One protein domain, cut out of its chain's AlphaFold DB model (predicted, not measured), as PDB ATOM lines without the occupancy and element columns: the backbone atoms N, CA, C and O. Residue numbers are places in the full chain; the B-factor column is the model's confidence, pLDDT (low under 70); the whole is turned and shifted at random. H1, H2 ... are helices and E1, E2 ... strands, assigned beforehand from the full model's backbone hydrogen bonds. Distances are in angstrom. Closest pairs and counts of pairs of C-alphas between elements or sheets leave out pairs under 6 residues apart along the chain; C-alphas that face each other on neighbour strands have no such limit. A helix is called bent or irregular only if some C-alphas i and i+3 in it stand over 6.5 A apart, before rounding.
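This is residues 29 to 75 of the 78 residues of an uncharacterized protein of Tulasnella calospora MUT 4182 (UniProt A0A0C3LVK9). A long two-stranded hairpin, E1 and E2, has a short helix, H1, over one face near the end where E1 begins and E2 ends. At the other end of the hairpin a wide loop, residues 55 to 66, lengthens the model. The printed part has 47 residues, with one named helix and two named strands in the order H1, E1, E2; the sheet's order is E1 - E2, antiparallel, and the class is mixed, helices and strands. The whole is loose, with a radius of gyration of the C-alphas of 12.8 A, and elongated, spanning 37 by 23 by 14 A.

E1, residues 48 to 54, and E2, residues 67 to 74, form a hairpin of antiparallel neighbours, with 173 degrees between their directions. N 49 and O 73, 2.9 A apart, and N 53 and O 69, 2.8 A apart, are within hydrogen-bond range. C-alphas 50 and 72 face each other at 4.2 A. H1, residues 35 to 43, comes closest to E2 at the C-alphas of Trp 38 and Phe 72, 6.9 A apart. Its closest C-alphas to E1 are those of Leu 41 and Phe 48, 7.1 A apart. In H1, 3 of 5 O i to N i+4 pairs are within hydrogen-bond range.

E1 is 19.7 A long, from C-alpha 48 at (19.585, 9.507, -37.913). E2 is 21.0 A long and ends with C-alpha 74 at (18.377, 5.973, -35.691). H1 is 11.6 A long, from C-alpha 35 at (27.026, 5.417, -47.660), and is only just irregular: C-alphas 37 and 40 are 6.6 A apart.

The two C-alphas farthest apart, those of Ser 44 and Asp 59, are 37.4 A apart. The link from H1 to E1 is tight, with 4 residues; that from E1 to E2 is long, with 12. The printed part has no cut. Its mean pLDDT is 88.1, and no printed residue is under 70.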
ATOM      1  N   HIS A  29      28.769   1.633 -56.464       88.12
ATOM      2  CA  HIS A  29      30.164   1.302 -56.759       88.12
ATOM      3  C   HIS A  29      31.086   2.533 -56.832       88.12
ATOM      4  O   HIS A  29      32.301   2.388 -56.725       88.12
ATOM      5  N   CYS A  30      30.518   3.729 -57.012       87.88
ATOM      6  CA  CYS A  30      31.222   5.012 -57.000       87.88
ATOM      7  C   CYS A  30      31.094   5.748 -55.657       87.88
ATOM      8  O   CYS A  30      31.611   6.855 -55.525       87.88
ATOM      9  N   MET A  31      30.368   5.178 -54.695       88.75
ATOM     10  CA  MET A  31      30.117   5.772 -53.384       88.75
ATOM     11  C   MET A  31      31.048   5.171 -52.336       88.75
ATOM     12  O   MET A  31      31.642   4.106 -52.547       88.75
ATOM     13  N   HIS A  32      31.173   5.838 -51.192       86.31
ATOM     14  CA  HIS A  32      31.920   5.252 -50.097       86.31
ATOM     15  C   HIS A  32      31.128   4.080 -49.486       86.31
ATOM     16  O   HIS A  32      29.896   4.126 -49.437       86.31
ATOM     17  N   PRO A  33      31.787   3.000 -49.024       87.88
ATOM     18  CA  PRO A  33      31.089   1.816 -48.520       87.88
ATOM     19  C   PRO A  33      30.086   2.106 -47.394       87.88
ATOM     20  O   PRO A  33      29.043   1.460 -47.323       87.88
ATOM     21  N   GLU A  34      30.377   3.074 -46.526       87.31
ATOM     22  CA  GLU A  34      29.502   3.478 -45.426       87.31
ATOM     23  C   GLU A  34      28.240   4.225 -45.874       87.31
ATOM     24  O   GLU A  34      27.258   4.253 -45.127       87.31
ATOM     25  N   ASP A  35      28.212   4.763 -47.098       91.06
ATOM     26  CA  ASP A  35      27.026   5.417 -47.660       91.06
ATOM     27  C   ASP A  35      25.853   4.448 -47.784       91.06
ATOM     28  O   ASP A  35      24.699   4.834 -47.611       91.06
ATOM     29  N   LYS A  36      26.132   3.153 -47.959       90.88
ATOM     30  CA  LYS A  36      25.114   2.094 -47.957       90.88
ATOM     31  C   LYS A  36      24.341   2.000 -46.634       90.88
ATOM     32  O   LYS A  36      23.258   1.426 -46.611       90.88
ATOM     33  N   VAL A  37      24.869   2.559 -45.540       90.25
ATOM     34  CA  VAL A  37      24.238   2.526 -44.212       90.25
ATOM     35  C   VAL A  37      23.330   3.734 -43.993       90.25
ATOM     36  O   VAL A  37      22.171   3.578 -43.614       90.25
ATOM     37  N   TRP A  38      23.836   4.949 -44.213       90.88
ATOM     38  CA  TRP A  38      23.111   6.174 -43.861       90.88
ATOM     39  C   TRP A  38      22.275   6.743 -45.011       90.88
ATOM     40  O   TRP A  38      21.250   7.382 -44.771       90.88
ATOM     41  N   TYR A  39      22.661   6.496 -46.263       92.44
ATOM     42  CA  TYR A  39      21.966   7.052 -47.422       92.44
ATOM     43  C   TYR A  39      20.536   6.502 -47.581       92.44
ATOM     44  O   TYR A  39      19.633   7.301 -47.838       92.44
ATOM     45  N   PRO A  40      20.255   5.199 -47.345       91.12
ATOM     46  CA  PRO A  40      18.879   4.691 -47.306       91.12
ATOM     47  C   PRO A  40      17.995   5.377 -46.247       91.12
ATOM     48  O   PRO A  40      16.809   5.625 -46.477       91.12
ATOM     49  N   LEU A  41      18.569   5.734 -45.094       90.38
ATOM     50  CA  LEU A  41      17.862   6.468 -44.038       90.38
ATOM     51  C   LEU A  41      17.536   7.899 -44.493       90.38
ATOM     52  O   LEU A  41      16.432   8.387 -44.262       90.38
ATOM     53  N   LEU A  42      18.464   8.543 -45.210       91.38
ATOM     54  CA  LEU A  42      18.249   9.877 -45.767       91.38
ATOM     55  C   LEU A  42      17.099   9.895 -46.784       91.38
ATOM     56  O   LEU A  42      16.190  10.714 -46.659       91.38
ATOM     57  N   ILE A  43      17.110   8.994 -47.772       91.12
ATOM     58  CA  ILE A  43      16.080   8.975 -48.831       91.12
ATOM     59  C   ILE A  43      14.690   8.596 -48.306       91.12
ATOM     60  O   ILE A  43      13.688   9.012 -48.879       91.12
ATOM     61  N   SER A  44      14.619   7.823 -47.218       89.50
ATOM     62  CA  SER A  44      13.355   7.445 -46.574       89.50
ATOM     63  C   SER A  44      12.813   8.532 -45.638       89.50
ATOM     64  O   SER A  44      11.734   8.372 -45.071       89.50
ATOM     65  N   GLY A  45      13.541   9.643 -45.463       91.38
ATOM     66  CA  GLY A  45      13.174  10.717 -44.542       91.38
ATOM     67  C   GLY A  45      13.325  10.335 -43.066       91.38
ATOM     68  O   GLY A  45      12.830  11.049 -42.189       91.38
ATOM     69  N   GLN A  46      14.000   9.223 -42.764       92.00
ATOM     70  CA  GLN A  46      14.239   8.785 -41.400       92.00
ATOM     71  C   GLN A  46      15.361   9.614 -40.774       92.00
ATOM     72  O   GLN A  46      16.452   9.748 -41.322       92.00
ATOM     73  N   LYS A  47      15.115  10.160 -39.580       94.19
ATOM     74  CA  LYS A  47      16.145  10.877 -38.823       94.19
ATOM     75  C   LYS A  47      17.188   9.895 -38.288       94.19
ATOM     76  O   LYS A  47      16.848   8.879 -37.679       94.19
ATOM     77  N   PHE A  48      18.454  10.254 -38.446       94.00
ATOM     78  CA  PHE A  48      19.585   9.507 -37.913       94.00
ATOM     79  C   PHE A  48      20.679  10.461 -37.432       94.00
ATOM     80  O   PHE A  48      20.725  11.632 -37.814       94.00
ATOM     81  N   ILE A  49      21.556   9.942 -36.581       95.56
ATOM     82  CA  ILE A  49      22.812  10.575 -36.184       95.56
ATOM     83  C   ILE A  49      23.966   9.696 -36.643       95.56
ATOM     84  O   ILE A  49      23.835   8.474 -36.730       95.56
ATOM     85  N   GLY A  50      25.104  10.313 -36.925       93.38
ATOM     86  CA  GLY A  50      26.286   9.582 -37.341       93.38
ATOM     87  C   GLY A  50      27.567  10.329 -37.047       93.38
ATOM     88  O   GLY A  50      27.571  11.539 -36.816       93.38
ATOM     89  N   ARG A  51      28.662   9.579 -37.073       94.38
ATOM     90  CA  ARG A  51      30.016  10.107 -36.974       94.38
ATOM     91  C   ARG A  51      30.925   9.334 -37.911       94.38
ATOM     92  O   ARG A  51      30.880   8.106 -37.945       94.38
ATOM     93  N   VAL A  52      31.783  10.071 -38.604       92.31
ATOM     94  CA  VAL A  52      32.840   9.532 -39.455       92.31
ATOM     95  C   VAL A  52      34.159  10.127 -38.983       92.31
ATOM     96  O   VAL A  52      34.316  11.345 -38.933       92.31
ATOM     97  N   ASP A  53      35.085   9.263 -38.587       91.81
ATOM     98  CA  ASP A  53      36.438   9.635 -38.196       91.81
ATOM     99  C   ASP A  53      37.387   9.332 -39.363       91.81
ATOM    100  O   ASP A  53      37.534   8.177 -39.780       91.81
ATOM    101  N   TYR A  54      38.062  10.365 -39.867       89.25
ATOM    102  CA  TYR A  54      39.056  10.263 -40.937       89.25
ATOM    103  C   TYR A  54      40.471  10.155 -40.358       89.25
ATOM    104  O   TYR A  54      40.778  10.716 -39.303       89.25
ATOM    105  N   ALA A  55      41.348   9.419 -41.037       88.56
ATOM    106  CA  ALA A  55      42.779   9.472 -40.777       88.56
ATOM    107  C   ALA A  55      43.373  10.797 -41.284       88.56
ATOM    108  O   ALA A  55      42.761  11.507 -42.085       88.56
ATOM    109  N   ALA A  56      44.589  11.116 -40.836       84.62
ATOM    110  CA  ALA A  56      45.360  12.193 -41.442       84.62
ATOM    111  C   ALA A  56      45.598  11.891 -42.930       84.62
ATOM    112  O   ALA A  56      45.788  10.728 -43.305       84.62
ATOM    113  N   SER A  57      45.583  12.929 -43.766       82.62
ATOM    114  CA  SER A  57      45.850  12.758 -45.188       82.62
ATOM    115  C   SER A  57      47.298  12.288 -45.398       82.62
ATOM    116  O   SER A  57      48.217  12.903 -44.845       82.62
ATOM    117  N   PRO A  58      47.536  11.194 -46.143       73.31
ATOM    118  CA  PRO A  58      48.862  10.586 -46.272       73.31
ATOM    119  C   PRO A  58      49.875  11.476 -47.003       73.31
ATOM    120  O   PRO A  58      51.079  11.290 -46.845       73.31
ATOM    121  N   ASP A  59      49.399  12.441 -47.786       80.94
ATOM    122  CA  ASP A  59      50.202  13.402 -48.545       80.94
ATOM    123  C   ASP A  59      50.289  14.783 -47.866       80.94
ATOM    124  O   ASP A  59      50.846  15.720 -48.434       80.94
ATOM    125  N   GLY A  60      49.737  14.928 -46.655       74.06
ATOM    126  CA  GLY A  60      49.668  16.212 -45.957       74.06
ATOM    127  C   GLY A  60      48.716  17.225 -46.602       74.06
ATOM    128  O   GLY A  60      48.736  18.396 -46.221       74.06
ATOM    129  N   SER A  61      47.883  16.806 -47.562       76.88
ATOM    130  CA  SER A  61      46.840  17.662 -48.125       76.88
ATOM    131  C   SER A  61      45.791  18.022 -47.070       76.88
ATOM    132  O   SER A  61      45.541  17.289 -46.111       76.88
ATOM    133  N   SER A  62      45.143  19.169 -47.260       75.38
ATOM    134  CA  SER A  62      44.078  19.684 -46.394       75.38
ATOM    135  C   SER A  62      42.739  18.941 -46.542       75.38
ATOM    136  O   SER A  62      41.745  19.346 -45.940       75.38
ATOM    137  N   GLY A  63      42.697  17.869 -47.339       73.88
ATOM    138  CA  GLY A  63      41.520  17.024 -47.522       73.88
ATOM    139  C   GLY A  63      41.375  15.950 -46.436       73.88
ATOM    140  O   GLY A  63      42.337  15.634 -45.731       73.88
ATOM    141  N   PRO A  64      40.172  15.365 -46.287       71.94
ATOM    142  CA  PRO A  64      39.985  14.215 -45.417       71.94
ATOM    143  C   PRO A  64      40.791  13.023 -45.950       71.94
ATOM    144  O   PRO A  64      40.662  12.645 -47.114       71.94
ATOM    145  N   GLY A  65      41.626  12.434 -45.091       81.75
ATOM    146  CA  GLY A  65      42.301  11.171 -45.382       81.75
ATOM    147  C   GLY A  65      41.315   9.993 -45.417       81.75
ATOM    148  O   GLY A  65      40.106  10.182 -45.300       81.75
ATOM    149  N   PRO A  66      41.792   8.746 -45.553       87.00
ATOM    150  CA  PRO A  66      40.906   7.584 -45.587       87.00
ATOM    151  C   PRO A  66      40.086   7.454 -44.294       87.00
ATOM    152  O   PRO A  66      40.561   7.776 -43.201       87.00
ATOM    153  N   ILE A  67      38.859   6.945 -44.405       88.88
ATOM    154  CA  ILE A  67      37.989   6.715 -43.246       88.88
ATOM    155  C   ILE A  67      38.591   5.636 -42.357       88.88
ATOM    156  O   ILE A  67      38.929   4.541 -42.805       88.88
ATOM    157  N   ARG A  68      38.704   5.949 -41.068       90.50
ATOM    158  CA  ARG A  68      39.223   5.039 -40.046       90.50
ATOM    159  C   ARG A  68      38.100   4.308 -39.319       90.50
ATOM    160  O   ARG A  68      38.262   3.148 -38.945       90.50
ATOM    161  N   ARG A  69      36.995   5.002 -39.049       92.31
ATOM    162  CA  ARG A  69      35.836   4.461 -38.333       92.31
ATOM    163  C   ARG A  69      34.594   5.268 -38.675       92.31
ATOM    164  O   ARG A  69      34.675   6.481 -38.822       92.31
ATOM    165  N   TYR A  70      33.452   4.598 -38.715       93.75
ATOM    166  CA  TYR A  70      32.149   5.242 -38.781       93.75
ATOM    167  C   TYR A  70      31.154   4.537 -37.856       93.75
ATOM    168  O   TYR A  70      31.323   3.360 -37.531       93.75
ATOM    169  N   TRP A  71      30.127   5.263 -37.423       94.19
ATOM    170  CA  TRP A  71      28.943   4.691 -36.785       94.19
ATOM    171  C   TRP A  71      27.717   5.560 -37.065       94.19
ATOM    172  O   TRP A  71      27.830   6.779 -37.204       94.19
ATOM    173  N   PHE A  72      26.549   4.919 -37.120       94.00
ATOM    174  CA  PHE A  72      25.255   5.555 -37.356       94.00
ATOM    175  C   PHE A  72      24.206   4.952 -36.421       94.00
ATOM    176  O   PHE A  72      24.285   3.771 -36.085       94.00
ATOM    177  N   ALA A  73      23.233   5.755 -36.002       92.06
ATOM    178  CA  ALA A  73      22.111   5.309 -35.186       92.06
ATOM    179  C   ALA A  73      20.832   6.057 -35.572       92.06
ATOM    180  O   ALA A  73      20.862   7.250 -35.885       92.06
ATOM    181  N   THR A  74      19.698   5.363 -35.526       92.81
ATOM    182  CA  THR A  74      18.377   5.973 -35.691       92.81
ATOM    183  C   THR A  74      17.907   6.552 -34.362       92.81
ATOM    184  O   THR A  74      18.230   6.045 -33.288       92.81
ATOM    185  N   VAL A  75      17.141   7.640 -34.421       88.19
ATOM    186  CA  VAL A  75      16.516   8.205 -33.220       88.19
ATOM    187  C   VAL A  75      15.148   7.558 -33.025       88.19
ATOM    188  O   VAL A  75      14.308   7.594 -33.925       88.19
TER     189      VAL A  75